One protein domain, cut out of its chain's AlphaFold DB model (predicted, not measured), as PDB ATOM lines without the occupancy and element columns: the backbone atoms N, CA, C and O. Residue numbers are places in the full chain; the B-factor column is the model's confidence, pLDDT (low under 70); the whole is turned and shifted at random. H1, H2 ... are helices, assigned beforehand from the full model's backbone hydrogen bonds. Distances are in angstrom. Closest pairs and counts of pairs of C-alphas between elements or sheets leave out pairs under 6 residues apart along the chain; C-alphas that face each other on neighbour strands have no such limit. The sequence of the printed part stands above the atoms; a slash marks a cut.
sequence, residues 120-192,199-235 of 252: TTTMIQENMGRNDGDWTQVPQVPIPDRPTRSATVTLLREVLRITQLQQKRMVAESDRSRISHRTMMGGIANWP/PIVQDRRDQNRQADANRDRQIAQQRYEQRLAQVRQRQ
ATOM      1  N   THR A 120     130.405 156.630 207.024       96.25
ATOM      2  CA  THR A 120     131.243 156.820 208.224       96.25
ATOM      3  C   THR A 120     132.067 155.574 208.535       96.25
ATOM      4  O   THR A 120     133.281 155.663 208.714       96.25
ATOM      5  N   THR A 121     131.418 154.408 208.574       95.38
ATOM      6  CA  THR A 121     132.081 153.131 208.873       95.38
ATOM      7  C   THR A 121     133.124 152.802 207.810       95.38
ATOM      8  O   THR A 121     134.260 152.466 208.142       95.38
ATOM      9  N   THR A 122     132.766 152.971 206.537       95.50
ATOM     10  CA  THR A 122     133.676 152.757 205.410       95.50
ATOM     11  C   THR A 122     134.888 153.687 205.478       95.50
ATOM     12  O   THR A 122     136.016 153.213 205.364       95.50
ATOM     13  N   MET A 123     134.698 154.986 205.736       96.00
ATOM     14  CA  MET A 123     135.811 155.938 205.874       96.00
ATOM     15  C   MET A 123     136.767 155.554 207.007       96.00
ATOM     16  O   MET A 123     137.977 155.541 206.806       96.00
ATOM     17  N   ILE A 124     136.240 155.193 208.181       96.38
ATOM     18  CA  ILE A 124     137.066 154.767 209.322       96.38
ATOM     19  C   ILE A 124     137.872 153.515 208.968       96.38
ATOM     20  O   ILE A 124     139.078 153.477 209.210       96.38
ATOM     21  N   GLN A 125     137.234 152.510 208.362       95.44
ATOM     22  CA  GLN A 125     137.901 151.262 207.984       95.44
ATOM     23  C   GLN A 125     139.029 151.494 206.980       95.44
ATOM     24  O   GLN A 125     140.132 150.973 207.136       95.44
ATOM     25  N   GLU A 126     138.763 152.315 205.971       92.62
ATOM     26  CA  GLU A 126     139.748 152.695 204.972       92.62
ATOM     27  C   GLU A 126     140.926 153.482 205.546       92.62
ATOM     28  O   GLU A 126     142.037 153.392 205.018       92.62
ATOM     29  N   ASN A 127     140.693 154.253 206.610       91.19
ATOM     30  CA  ASN A 127     141.725 155.066 207.229       91.19
ATOM     31  C   ASN A 127     142.719 154.243 208.042       91.19
ATOM     32  O   ASN A 127     143.890 154.608 208.072       91.19
ATOM     33  N   MET A 128     142.311 153.123 208.648       89.25
ATOM     34  CA  MET A 128     143.170 152.357 209.567       89.25
ATOM     35  C   MET A 128     144.534 151.966 208.974       89.25
ATOM     36  O   MET A 128     145.516 151.913 209.707       89.25
ATOM     37  N   GLY A 129     144.613 151.719 207.660       85.38
ATOM     38  CA  GLY A 129     145.839 151.278 206.984       85.38
ATOM     39  C   GLY A 129     146.651 152.372 206.284       85.38
ATOM     40  O   GLY A 129     147.681 152.062 205.695       85.38
ATOM     41  N   ARG A 130     146.201 153.634 206.296       92.62
ATOM     42  CA  ARG A 130     146.819 154.694 205.483       92.62
ATOM     43  C   ARG A 130     148.170 155.153 206.018       92.62
ATOM     44  O   ARG A 130     148.314 155.437 207.214       92.62
ATOM     45  N   ASN A 131     149.115 155.348 205.097       91.38
ATOM     46  CA  ASN A 131     150.471 155.801 205.364       91.38
ATOM     47  C   ASN A 131     150.735 157.300 205.209       91.38
ATOM     48  O   ASN A 131     151.837 157.781 205.464       91.38
ATOM     49  N   ASP A 132     149.755 158.095 204.829       91.94
ATOM     50  CA  ASP A 132     149.927 159.546 204.835       91.94
ATOM     51  C   ASP A 132     149.761 160.140 206.252       91.94
ATOM     52  O   ASP A 132     149.470 159.424 207.209       91.94
ATOM     53  N   GLY A 133     149.974 161.445 206.412       91.00
ATOM     54  CA  GLY A 133     149.682 162.185 207.650       91.00
ATOM     55  C   GLY A 133     148.454 163.086 207.522       91.00
ATOM     56  O   GLY A 133     148.260 163.979 208.342       91.00
ATOM     57  N   ASP A 134     147.667 162.896 206.468       95.00
ATOM     58  CA  ASP A 134     146.680 163.860 206.014       95.00
ATOM     59  C   ASP A 134     145.304 163.541 206.614       95.00
ATOM     60  O   ASP A 134     144.938 162.384 206.845       95.00
ATOM     61  N   TRP A 135     144.506 164.579 206.849       96.31
ATOM     62  CA  TRP A 135     143.139 164.418 207.337       96.31
ATOM     63  C   TRP A 135     142.215 163.898 206.241       96.31
ATOM     64  O   TRP A 135     142.323 164.264 205.069       96.31
ATOM     65  N   THR A 136     141.266 163.060 206.630       96.38
ATOM     66  CA  THR A 136     140.267 162.509 205.725       96.38
ATOM     67  C   THR A 136     139.190 163.540 205.445       96.38
ATOM     68  O   THR A 136     138.555 164.081 206.351       96.38
ATOM     69  N   GLN A 137     138.953 163.803 204.163       96.25
ATOM     70  CA  GLN A 137     137.882 164.693 203.740       96.25
ATOM     71  C   GLN A 137     136.534 163.968 203.810       96.25
ATOM     72  O   GLN A 137     136.358 162.899 203.226       96.25
ATOM     73  N   VAL A 138     135.571 164.575 204.507       96.44
ATOM     74  CA  VAL A 138     134.243 163.996 204.746       96.44
ATOM     75  C   VAL A 138     133.185 164.805 203.987       96.44
ATOM     76  O   VAL A 138     132.762 165.858 204.483       96.44
ATOM     77  N   PRO A 139     132.747 164.364 202.791       94.44
ATOM     78  CA  PRO A 139     131.735 165.082 202.024       94.44
ATOM     79  C   PRO A 139     130.406 165.120 202.787       94.44
ATOM     80  O   PRO A 139     130.059 164.175 203.488       94.44
ATOM     81  N   GLN A 140     129.681 166.232 202.670       94.00
ATOM     82  CA  GLN A 140     128.410 166.457 203.361       94.00
ATOM     83  C   GLN A 140     127.316 166.779 202.361       94.00
ATOM     84  O   GLN A 140     127.550 167.455 201.359       94.00
ATOM     85  N   VAL A 141     126.110 166.322 202.670       93.94
ATOM     86  CA  VAL A 141     124.939 166.560 201.834       93.94
ATOM     87  C   VAL A 141     124.254 167.845 202.288       93.94
ATOM     88  O   VAL A 141     124.017 167.994 203.489       93.94
ATOM     89  N   PRO A 142     123.893 168.760 201.373       92.56
ATOM     90  CA  PRO A 142     123.132 169.942 201.747       92.56
ATOM     91  C   PRO A 142     121.769 169.536 202.318       92.56
ATOM     92  O   PRO A 142     121.055 168.688 201.764       92.56
ATOM     93  N   ILE A 143     121.421 170.151 203.446       93.00
ATOM     94  CA  ILE A 143     120.122 169.975 204.092       93.00
ATOM     95  C   ILE A 143     119.129 170.888 203.367       93.00
ATOM     96  O   ILE A 143     119.404 172.084 203.274       93.00
ATOM     97  N   PRO A 144     118.001 170.361 202.855       90.44
ATOM     98  CA  PRO A 144     116.991 171.191 202.215       90.44
ATOM     99  C   PRO A 144     116.473 172.279 203.165       90.44
ATOM    100  O   PRO A 144     116.247 172.030 204.350       90.44
ATOM    101  N   ASP A 145     116.261 173.475 202.630       89.62
ATOM    102  CA  ASP A 145     115.779 174.661 203.344       89.62
ATOM    103  C   ASP A 145     114.364 175.085 202.917       89.62
ATOM    104  O   ASP A 145     113.816 176.043 203.461       89.62
ATOM    105  N   ARG A 146     113.731 174.331 202.004       90.06
ATOM    106  CA  ARG A 146     112.338 174.545 201.583       90.06
ATOM    107  C   ARG A 146     111.421 174.660 202.814       90.06
ATOM    108  O   ARG A 146     111.512 173.798 203.700       90.06
ATOM    109  N   PRO A 147     110.511 175.649 202.873       90.06
ATOM    110  CA  PRO A 147     109.484 175.714 203.907       90.06
ATOM    111  C   PRO A 147     108.660 174.423 203.961       90.06
ATOM    112  O   PRO A 147     108.344 173.830 202.936       90.06
ATOM    113  N   THR A 148     108.318 173.965 205.159       91.06
ATOM    114  CA  THR A 148     107.459 172.792 205.342       91.06
ATOM    115  C   THR A 148     106.655 172.936 206.625       91.06
ATOM    116  O   THR A 148     107.099 173.566 207.586       91.06
ATOM    117  N   ARG A 149     105.454 172.355 206.634       91.06
ATOM    118  CA  ARG A 149     104.628 172.199 207.840       91.06
ATOM    119  C   ARG A 149     104.751 170.800 208.447       91.06
ATOM    120  O   ARG A 149     104.196 170.565 209.516       91.06
ATOM    121  N   SER A 150     105.466 169.893 207.781       93.69
ATOM    122  CA  SER A 150     105.685 168.525 208.236       93.69
ATOM    123  C   SER A 150     106.597 168.503 209.463       93.69
ATOM    124  O   SER A 150     107.752 168.957 209.426       93.69
ATOM    125  N   ALA A 151     106.087 167.934 210.556       94.94
ATOM    126  CA  ALA A 151     106.894 167.649 211.735       94.94
ATOM    127  C   ALA A 151     108.004 166.644 211.402       94.94
ATOM    128  O   ALA A 151     109.143 166.824 211.835       94.94
ATOM    129  N   THR A 152     107.689 165.632 210.589       94.88
ATOM    130  CA  THR A 152     108.627 164.571 210.206       94.88
ATOM    131  C   THR A 152     109.793 165.113 209.397       94.88
ATOM    132  O   THR A 152     110.942 164.842 209.733       94.88
ATOM    133  N   VAL A 153     109.538 165.921 208.363       95.31
ATOM    134  CA  VAL A 153     110.621 166.507 207.556       95.31
ATOM    135  C   VAL A 153     111.523 167.383 208.424       95.31
ATOM    136  O   VAL A 153     112.747 167.278 208.345       95.31
ATOM    137  N   THR A 154     110.940 168.203 209.301       95.69
ATOM    138  CA  THR A 154     111.709 169.070 210.205       95.69
ATOM    139  C   THR A 154     112.597 168.257 211.149       95.69
ATOM    140  O   THR A 154     113.788 168.551 211.278       95.69
ATOM    141  N   LEU A 155     112.045 167.202 211.755       94.50
ATOM    142  CA  LEU A 155     112.793 166.260 212.583       94.50
ATOM    143  C   LEU A 155     113.946 165.634 211.792       94.50
ATOM    144  O   LEU A 155     115.091 165.688 212.230       94.50
ATOM    145  N   LEU A 156     113.668 165.066 210.618       95.44
ATOM    146  CA  LEU A 156     114.665 164.351 209.822       95.44
ATOM    147  C   LEU A 156     115.798 165.256 209.327       95.44
ATOM    148  O   LEU A 156     116.941 164.808 209.252       95.44
ATOM    149  N   ARG A 157     115.523 166.536 209.045       96.25
ATOM    150  CA  ARG A 157     116.567 167.531 208.750       96.25
ATOM    151  C   ARG A 157     117.504 167.735 209.942       96.25
ATOM    152  O   ARG A 157     118.719 167.791 209.755       96.25
ATOM    153  N   GLU A 158     116.961 167.825 211.156       95.12
ATOM    154  CA  GLU A 158     117.765 167.968 212.375       95.12
ATOM    155  C   GLU A 158     118.554 166.693 212.689       95.12
ATOM    156  O   GLU A 158     119.745 166.761 212.993       95.12
ATOM    157  N   VAL A 159     117.931 165.521 212.536       94.50
ATOM    158  CA  VAL A 159     118.616 164.230 212.685       94.50
ATOM    159  C   VAL A 159     119.780 164.139 211.703       94.50
ATOM    160  O   VAL A 159     120.903 163.882 212.128       94.50
ATOM    161  N   LEU A 160     119.559 164.434 210.417       95.69
ATOM    162  CA  LEU A 160     120.620 164.422 209.411       95.69
ATOM    163  C   LEU A 160     121.761 165.381 209.776       95.69
ATOM    164  O   LEU A 160     122.924 164.995 209.683       95.69
ATOM    165  N   ARG A 161     121.450 166.598 210.245       96.12
ATOM    166  CA  ARG A 161     122.457 167.567 210.714       96.12
ATOM    167  C   ARG A 161     123.326 166.983 211.824       96.12
ATOM    168  O   ARG A 161     124.552 167.076 211.767       96.12
ATOM    169  N   ILE A 162     122.700 166.378 212.829       95.00
ATOM    170  CA  ILE A 162     123.404 165.775 213.963       95.00
ATOM    171  C   ILE A 162     124.252 164.588 213.496       95.00
ATOM    172  O   ILE A 162     125.424 164.504 213.864       95.00
ATOM    173  N   THR A 163     123.710 163.712 212.651       94.81
ATOM    174  CA  THR A 163     124.424 162.549 212.103       94.81
ATOM    175  C   THR A 163     125.644 162.971 211.279       94.81
ATOM    176  O   THR A 163     126.727 162.419 211.455       94.81
ATOM    177  N   GLN A 164     125.519 164.007 210.449       96.00
ATOM    178  CA  GLN A 164     126.625 164.597 209.689       96.00
ATOM    179  C   GLN A 164     127.733 165.174 210.590       96.00
ATOM    180  O   GLN A 164     128.928 164.975 210.350       96.00
ATOM    181  N   LEU A 165     127.356 165.859 211.676       96.44
ATOM    182  CA  LEU A 165     128.313 166.347 212.675       96.44
ATOM    183  C   LEU A 165     129.012 165.198 213.412       96.44
ATOM    184  O   LEU A 165     130.217 165.275 213.662       96.44
ATOM    185  N   GLN A 166     128.277 164.139 213.754       95.75
ATOM    186  CA  GLN A 166     128.831 162.942 214.387       95.75
ATOM    187  C   GLN A 166     129.810 162.218 213.460       95.75
ATOM    188  O   GLN A 166     130.918 161.914 213.897       95.75
ATOM    189  N   GLN A 167     129.468 162.042 212.180       97.00
ATOM    190  CA  GLN A 167     130.366 161.471 211.174       97.00
ATOM    191  C   GLN A 167     131.710 162.209 211.146       97.00
ATOM    192  O   GLN A 167     132.759 161.577 211.267       97.00
ATOM    193  N   LYS A 168     131.699 163.548 211.046       97.31
ATOM    194  CA  LYS A 168     132.939 164.347 211.044       97.31
ATOM    195  C   LYS A 168     133.787 164.101 212.288       97.31
ATOM    196  O   LYS A 168     135.002 163.972 212.177       97.31
ATOM    197  N   ARG A 169     133.156 164.034 213.464       97.44
ATOM    198  CA  ARG A 169     133.854 163.786 214.734       97.44
ATOM    199  C   ARG A 169     134.480 162.396 214.767       97.44
ATOM    200  O   ARG A 169     135.657 162.293 215.083       97.44
ATOM    201  N   MET A 170     133.730 161.362 214.394       97.56
ATOM    202  CA  MET A 170     134.215 159.979 214.408       97.56
ATOM    203  C   MET A 170     135.362 159.759 213.414       97.56
ATOM    204  O   MET A 170     136.363 159.133 213.756       97.56
ATOM    205  N   VAL A 171     135.256 160.315 212.201       97.44
ATOM    206  CA  VAL A 171     136.336 160.233 211.205       97.44
ATOM    207  C   VAL A 171     137.576 160.993 211.683       97.44
ATOM    208  O   VAL A 171     138.678 160.456 211.615       97.44
ATOM    209  N   ALA A 172     137.412 162.196 212.244       97.00
ATOM    210  CA  ALA A 172     138.531 162.958 212.794       97.00
ATOM    211  C   ALA A 172     139.201 162.249 213.988       97.00
ATOM    212  O   ALA A 172     140.418 162.292 214.149       97.00
ATOM    213  N   GLU A 173     138.433 161.577 214.841       96.88
ATOM    214  CA  GLU A 173     138.988 160.796 215.946       96.88
ATOM    215  C   GLU A 173     139.793 159.589 215.446       96.88
ATOM    216  O   GLU A 173     140.909 159.351 215.919       96.88
ATOM    217  N   SER A 174     139.290 158.895 214.420       96.44
ATOM    218  CA  SER A 174     140.025 157.834 213.724       96.44
ATOM    219  C   SER A 174     141.336 158.349 213.116       96.44
ATOM    220  O   SER A 174     142.393 157.759 213.352       96.44
ATOM    221  N   ASP A 175     141.301 159.489 212.417       96.62
ATOM    222  CA  ASP A 175     142.497 160.119 211.850       96.62
ATOM    223  C   ASP A 175     143.505 160.512 212.932       96.62
ATOM    224  O   ASP A 175     144.698 160.254 212.779       96.62
ATOM    225  N   ARG A 176     143.047 161.082 214.053       96.31
ATOM    226  CA  ARG A 176     143.922 161.441 215.175       96.31
ATOM    227  C   ARG A 176     144.639 160.214 215.735       96.31
ATOM    228  O   ARG A 176     145.848 160.277 215.951       96.31
ATOM    229  N   SER A 177     143.917 159.113 215.951       94.62
ATOM    230  CA  SER A 177     144.496 157.856 216.442       94.62
ATOM    231  C   SER A 177     145.561 157.322 215.478       94.62
ATOM    232  O   SER A 177     146.699 157.059 215.874       94.62
ATOM    233  N   ARG A 178     145.232 157.277 214.183       94.50
ATOM    234  CA  ARG A 178     146.136 156.850 213.109       94.50
ATOM    235  C   ARG A 178     147.394 157.716 213.024       94.50
ATOM    236  O   ARG A 178     148.502 157.184 213.027       94.50
ATOM    237  N   ILE A 179     147.242 159.039 212.955       94.06
ATOM    238  CA  ILE A 179     148.360 159.986 212.843       94.06
ATOM    239  C   ILE A 179     149.253 159.884 214.081       94.06
ATOM    240  O   ILE A 179     150.467 159.765 213.940       94.06
ATOM    241  N   SER A 180     148.667 159.836 215.281       93.31
ATOM    242  CA  SER A 180     149.422 159.665 216.527       93.31
ATOM    243  C   SER A 180     150.222 158.361 216.535       93.31
ATOM    244  O   SER A 180     151.403 158.370 216.887       93.31
ATOM    245  N   HIS A 181     149.615 157.247 216.113       92.12
ATOM    246  CA  HIS A 181     150.309 155.964 215.997       92.12
ATOM    247  C   HIS A 181     151.492 156.053 215.020       92.12
ATOM    248  O   HIS A 181     152.598 155.622 215.345       92.12
ATOM    249  N   ARG A 182     151.306 156.690 213.857       88.69
ATOM    250  CA  ARG A 182     152.387 156.911 212.883       88.69
ATOM    251  C   ARG A 182     153.510 157.776 213.439       88.69
ATOM    252  O   ARG A 182     154.676 157.434 213.254       88.69
ATOM    253  N   THR A 183     153.184 158.869 214.125       88.94
ATOM    254  CA  THR A 183     154.178 159.740 214.765       88.94
ATOM    255  C   THR A 183     154.993 158.965 215.800       88.94
ATOM    256  O   THR A 183     156.219 159.061 215.802       88.94
ATOM    257  N   MET A 184     154.339 158.138 216.620       89.81
ATOM    258  CA  MET A 184     155.014 157.286 217.601       89.81
ATOM    259  C   MET A 184     155.944 156.266 216.929       89.81
ATOM    260  O   MET A 184     157.114 156.171 217.297       89.81
ATOM    261  N   MET A 185     155.470 155.560 215.898       86.62
ATOM    262  CA  MET A 185     156.282 154.594 215.147       86.62
ATOM    263  C   MET A 185     157.452 155.259 214.412       86.62
ATOM    264  O   MET A 185     158.543 154.698 214.351       86.62
ATOM    265  N   GLY A 186     157.261 156.478 213.898       84.56
ATOM    266  CA  GLY A 186     158.333 157.289 213.325       84.56
ATOM    267  C   GLY A 186     159.397 157.671 214.356       84.56
ATOM    268  O   GLY A 186     160.587 157.631 214.043       84.56
ATOM    269  N   GLY A 187     158.988 157.982 215.590       82.19
ATOM    270  CA  GLY A 187     159.895 158.212 216.716       82.19
ATOM    271  C   GLY A 187     160.715 156.970 217.072       82.19
ATOM    272  O   GLY A 187     161.936 157.058 217.166       82.19
ATOM    273  N   ILE A 188     160.066 155.804 217.178       79.38
ATOM    274  CA  ILE A 188     160.738 154.517 217.446       79.38
ATOM    275  C   ILE A 188     161.734 154.180 216.329       79.38
ATOM    276  O   ILE A 188     162.880 153.844 216.605       79.38
ATOM    277  N   ALA A 189     161.342 154.339 215.062       78.56
ATOM    278  CA  ALA A 189     162.225 154.086 213.921       78.56
ATOM    279  C   ALA A 189     163.460 155.010 213.884       78.56
ATOM    280  O   ALA A 189     164.464 154.673 213.257       78.56
ATOM    281  N   ASN A 190     163.394 156.170 214.543       79.12
ATOM    282  CA  ASN A 190     164.491 157.129 214.658       79.12
ATOM    283  C   ASN A 190     165.274 157.007 215.978       79.12
ATOM    284  O   ASN A 190     166.190 157.800 216.202       79.12
ATOM    285  N   TRP A 191     164.942 156.042 216.841       80.94
ATOM    286  CA  TRP A 191     165.642 155.830 218.105       80.94
ATOM    287  C   TRP A 191     167.104 155.398 217.862       80.94
ATOM    288  O   TRP A 191     167.365 154.618 216.934       80.94
ATOM    289  N   PRO A 192     168.073 155.860 218.679       71.19
ATOM    290  CA  PRO A 192     169.468 155.426 218.582       71.19
ATOM    291  C   PRO A 192     169.590 153.891 218.620       71.19
ATOM    292  O   PRO A 192     169.159 153.258 219.578       71.19
ATOM    293  N   PRO A 199     173.824 153.543 205.002       82.56
ATOM    294  CA  PRO A 199     173.042 154.684 204.526       82.56
ATOM    295  C   PRO A 199     172.201 154.351 203.286       82.56
ATOM    296  O   PRO A 199     171.071 154.811 203.175       82.56
ATOM    297  N   ILE A 200     172.677 153.463 202.406       86.25
ATOM    298  CA  ILE A 200     171.947 153.060 201.191       86.25
ATOM    299  C   ILE A 200     170.650 152.320 201.551       86.25
ATOM    300  O   ILE A 200     169.612 152.493 200.908       86.25
ATOM    301  N   VAL A 201     170.693 151.481 202.591       85.25
ATOM    302  CA  VAL A 201     169.514 150.746 203.075       85.25
ATOM    303  C   VAL A 201     168.517 151.704 203.724       85.25
ATOM    304  O   VAL A 201     167.309 151.546 203.533       85.25
ATOM    305  N   GLN A 202     169.011 152.696 204.465       83.44
ATOM    306  CA  GLN A 202     168.180 153.714 205.102       83.44
ATOM    307  C   GLN A 202     167.480 154.603 204.065       83.44
ATOM    308  O   GLN A 202     166.256 154.720 204.105       83.44
ATOM    309  N   ASP A 203     168.216 155.117 203.079       86.44
ATOM    310  CA  ASP A 203     167.666 155.947 202.004       86.44
ATOM    311  C   ASP A 203     166.580 155.206 201.219       86.44
ATOM    312  O   ASP A 203     165.507 155.750 200.958       86.44
ATOM    313  N   ARG A 204     166.804 153.923 200.896       88.62
ATOM    314  CA  ARG A 204     165.799 153.103 200.203       88.62
ATOM    315  C   ARG A 204     164.533 152.911 201.045       88.62
ATOM    316  O   ARG A 204     163.428 152.947 200.504       88.62
ATOM    317  N   ARG A 205     164.659 152.713 202.363       86.38
ATOM    318  CA  ARG A 205     163.498 152.619 203.270       86.38
ATOM    319  C   ARG A 205     162.725 153.932 203.324       86.38
ATOM    320  O   ARG A 205     161.496 153.905 203.330       86.38
ATOM    321  N   ASP A 206     163.421 155.061 203.351       86.56
ATOM    322  CA  ASP A 206     162.806 156.389 203.412       86.56
ATOM    323  C   ASP A 206     162.081 156.720 202.104       86.56
ATOM    324  O   ASP A 206     160.926 157.151 202.131       86.56
ATOM    325  N   GLN A 207     162.696 156.397 200.963       89.69
ATOM    326  CA  GLN A 207     162.072 156.501 199.644       89.69
ATOM    327  C   GLN A 207     160.809 155.639 199.536       89.69
ATOM    328  O   GLN A 207     159.772 156.140 199.104       89.69
ATOM    329  N   ASN A 208     160.860 154.377 199.974       90.25
ATOM    330  CA  ASN A 208     159.693 153.490 199.954       90.25
ATOM    331  C   ASN A 208     158.558 154.032 200.835       90.25
ATOM    332  O   ASN A 208     157.420 154.112 200.384       90.25
ATOM    333  N   ARG A 209     158.867 154.493 202.056       87.62
ATOM    334  CA  ARG A 209     157.870 155.102 202.955       87.62
ATOM    335  C   ARG A 209     157.207 156.328 202.333       87.62
ATOM    336  O   ARG A 209     155.995 156.500 202.459       87.62
ATOM    337  N   GLN A 210     157.990 157.173 201.665       90.19
ATOM    338  CA  GLN A 210     157.469 158.350 200.978       90.19
ATOM    339  C   GLN A 210     156.597 157.962 199.776       90.19
ATOM    340  O   GLN A 210     155.552 158.575 199.553       90.19
ATOM    341  N   ALA A 211     157.000 156.941 199.014       93.50
ATOM    342  CA  ALA A 211     156.228 156.423 197.890       93.50
ATOM    343  C   ALA A 211     154.879 155.843 198.346       93.50
ATOM    344  O   ALA A 211     153.849 156.195 197.769       93.50
ATOM    345  N   ASP A 212     154.866 155.045 199.415       93.12
ATOM    346  CA  ASP A 212     153.644 154.480 199.997       93.12
ATOM    347  C   ASP A 212     152.708 155.581 200.513       93.12
ATOM    348  O   ASP A 212     151.519 155.587 200.198       93.12
ATOM    349  N   ALA A 213     153.242 156.580 201.225       93.00
ATOM    350  CA  ALA A 213     152.457 157.726 201.686       93.00
ATOM    351  C   ALA A 213     151.840 158.515 200.516       93.00
ATOM    352  O   ALA A 213     150.672 158.896 200.568       93.00
ATOM    353  N   ASN A 214     152.599 158.745 199.441       95.56
ATOM    354  CA  ASN A 214     152.089 159.426 198.252       95.56
ATOM    355  C   ASN A 214     151.012 158.605 197.532       95.56
ATOM    356  O   ASN A 214     150.018 159.173 197.078       95.56
ATOM    357  N   ARG A 215     151.176 157.281 197.456       96.12
ATOM    358  CA  ARG A 215     150.166 156.374 196.899       96.12
ATOM    359  C   ARG A 215     148.872 156.429 197.709       96.12
ATOM    360  O   ARG A 215     147.796 156.555 197.126       96.12
ATOM    361  N   ASP A 216     148.973 156.407 199.033       94.81
ATOM    362  CA  ASP A 216     147.808 156.464 199.916       94.81
ATOM    363  C   ASP A 216     147.065 157.800 199.809       94.81
ATOM    364  O   ASP A 216     145.834 157.805 199.764       94.81
ATOM    365  N   ARG A 217     147.780 158.924 199.638       95.38
ATOM    366  CA  ARG A 217     147.159 160.226 199.324       95.38
ATOM    367  C   ARG A 217     146.354 160.195 198.033       95.38
ATOM    368  O   ARG A 217     145.228 160.680 198.004       95.38
ATOM    369  N   GLN A 218     146.920 159.627 196.968       95.94
ATOM    370  CA  GLN A 218     146.239 159.531 195.675       95.94
ATOM    371  C   GLN A 218     144.972 158.679 195.778       95.94
ATOM    372  O   GLN A 218     143.919 159.082 195.289       95.94
ATOM    373  N   ILE A 219     145.051 157.536 196.464       95.88
ATOM    374  CA  ILE A 219     143.893 156.669 196.706       95.88
ATOM    375  C   ILE A 219     142.839 157.411 197.537       95.88
ATOM    376  O   ILE A 219     141.660 157.397 197.185       95.88
ATOM    377  N   ALA A 220     143.240 158.088 198.616       94.81
ATOM    378  CA  ALA A 220     142.328 158.852 199.460       94.81
ATOM    379  C   ALA A 220     141.610 159.961 198.672       94.81
ATOM    380  O   ALA A 220     140.395 160.117 198.812       94.81
ATOM    381  N   GLN A 221     142.330 160.668 197.798       95.94
ATOM    382  CA  GLN A 221     141.767 161.690 196.918       95.94
ATOM    383  C   GLN A 221     140.749 161.096 195.935       95.94
ATOM    384  O   GLN A 221     139.631 161.599 195.834       95.94
ATOM    385  N   GLN A 222     141.082 159.984 195.273       96.25
ATOM    386  CA  GLN A 222     140.160 159.299 194.359       96.25
ATOM    387  C   GLN A 222     138.878 158.855 195.072       96.25
ATOM    388  O   GLN A 222     137.773 159.050 194.565       96.25
ATOM    389  N   ARG A 223     139.000 158.287 196.277       95.38
ATOM    390  CA  ARG A 223     137.839 157.861 197.070       95.38
ATOM    391  C   ARG A 223     136.996 159.044 197.528       95.38
ATOM    392  O   ARG A 223     135.768 158.956 197.520       95.38
ATOM    393  N   TYR A 224     137.628 160.154 197.901       95.75
ATOM    394  CA  TYR A 224     136.915 161.392 198.201       95.75
ATOM    395  C   TYR A 224     136.098 161.872 196.995       95.75
ATOM    396  O   TYR A 224     134.904 162.127 197.139       95.75
ATOM    397  N   GLU A 225     136.699 161.931 195.806       96.56
ATOM    398  CA  GLU A 225     136.021 162.359 194.577       96.56
ATOM    399  C   GLU A 225     134.842 161.448 194.219       96.56
ATOM    400  O   GLU A 225     133.757 161.937 193.896       96.56
ATOM    401  N   GLN A 226     135.013 160.130 194.357       95.19
ATOM    402  CA  GLN A 226     133.937 159.156 194.161       95.19
ATOM    403  C   GLN A 226     132.771 159.390 195.128       95.19
ATOM    404  O   GLN A 226     131.618 159.450 194.698       95.19
ATOM    405  N   ARG A 227     133.045 159.585 196.424       94.69
ATOM    406  CA  ARG A 227     131.992 159.878 197.411       94.69
ATOM    407  C   ARG A 227     131.334 161.224 197.167       94.69
ATOM    408  O   ARG A 227     130.122 161.342 197.306       94.69
ATOM    409  N   LEU A 228     132.105 162.237 196.783       95.25
ATOM    410  CA  LEU A 228     131.561 163.544 196.442       95.25
ATOM    411  C   LEU A 228     130.605 163.439 195.246       95.25
ATOM    412  O   LEU A 228     129.537 164.049 195.265       95.25
ATOM    413  N   ALA A 229     130.948 162.637 194.235       94.69
ATOM    414  CA  ALA A 229     130.065 162.353 193.112       94.69
ATOM    415  C   ALA A 229     128.786 161.623 193.557       94.69
ATOM    416  O   ALA A 229     127.696 162.030 193.162       94.69
ATOM    417  N   GLN A 230     128.891 160.617 194.432       92.81
ATOM    418  CA  GLN A 230     127.727 159.921 194.998       92.81
ATOM    419  C   GLN A 230     126.825 160.874 195.792       92.81
ATOM    420  O   GLN A 230     125.617 160.905 195.579       92.81
ATOM    421  N   VAL A 231     127.401 161.718 196.652       92.38
ATOM    422  CA  VAL A 231     126.667 162.745 197.405       92.38
ATOM    423  C   VAL A 231     125.931 163.704 196.467       92.38
ATOM    424  O   VAL A 231     124.762 164.010 196.701       92.38
ATOM    425  N   ARG A 232     126.579 164.144 195.381       91.38
ATOM    426  CA  ARG A 232     125.955 165.006 194.363       91.38
ATOM    427  C   ARG A 232     124.807 164.303 193.641       91.38
ATOM    428  O   ARG A 232     123.769 164.915 193.433       91.38
ATOM    429  N   GLN A 233     124.953 163.020 193.313       89.25
ATOM    430  CA  GLN A 233     123.879 162.226 192.702       89.25
ATOM    431  C   GLN A 233     122.674 162.047 193.639       89.25
ATOM    432  O   GLN A 233     121.539 161.992 193.173       89.25
ATOM    433  N   ARG A 234     122.900 162.000 194.959       87.25
ATOM    434  CA  ARG A 234     121.845 161.941 195.990       87.25
ATOM    435  C   ARG A 234     121.317 163.322 196.407       87.25
ATOM    436  O   ARG A 234     120.508 163.425 197.342       87.25
ATOM    437  N   GLN A 235     121.785 164.404 195.783       82.81
ATOM    438  CA  GLN A 235     121.349 165.748 196.134       82.81
ATOM    439  C   GLN A 235     119.868 165.919 195.791       82.81
ATOM    440  O   GLN A 235     119.440 165.738 194.655       82.81
TER     441      GLN A 235
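AT A GLANCE: This is residues 120 to 192 and 199 to 235 of the 252 residues of an uncharacterized protein of Candidatus Riflebacteria bacterium (UniProt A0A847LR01). Two long helices, H2 and H3, run lengthwise in opposite directions along a rod, apart from each other, with the short helix H1 set to one side of the gap between them, touching H2 and near H3, and much of the unnamed stretch of residues 128 to 150 running lengthwise along the rod. That stretch leaves H1, turns, and runs back along the rod to the beginning of H2; residues 146 to 152 stick out at one end, residues 184 to 192 and 199 to 208 at the other. The printed part has 110 residues with three named helices, H1, H2 and H3 in chain order, and no named strand; the class is all helix. It is only just loose, close to extended, with a radius of gyration of the C-alphas of 19.2 A and spans of 71 by 25 by 17 A.

IN THESE COORDINATES: H2, the longest helix, holds residues 151 to 189 and measures 57.0 A from C-alpha 151 at (106.894, 167.649, 211.735) to C-alpha 189. H3, residues 199 to 233, measures 51.1 A and ends with C-alpha 233 at (123.879, 162.226, 192.702). H1, residues 120 to 127, begins with C-alpha 120 at (131.243, 156.820, 208.224) and measures 10.7 A.

HOW THE PARTS SIT: H2 touches H1 with residues 167 to 178 alone; their closest C-alphas, those of Gln 167 and Thr 120, are 5.6 A apart. The two run the same way at a shallow tilt of 15 degrees. H1 and H3 are near each other, with 7 pairs of C-alphas within 10 A. H2 and H3 are apart. In H1, H2 and H3 every O i to N i+4 pair is within hydrogen-bond range.

THE WHOLE: The C-alphas farthest apart, those of Arg 149 and Pro 199, are 70.7 A apart. Residues 193 to 198 are not printed, and C-alphas 192 and 199 lie 14.5 A apart across this cut. The link from H1 to H2, 23 residues, is long. Without the stretches that stand free, the body spans 49 by 24 by 16 A. The mean pLDDT of the printed part is 92.2, and no printed residue is under 70.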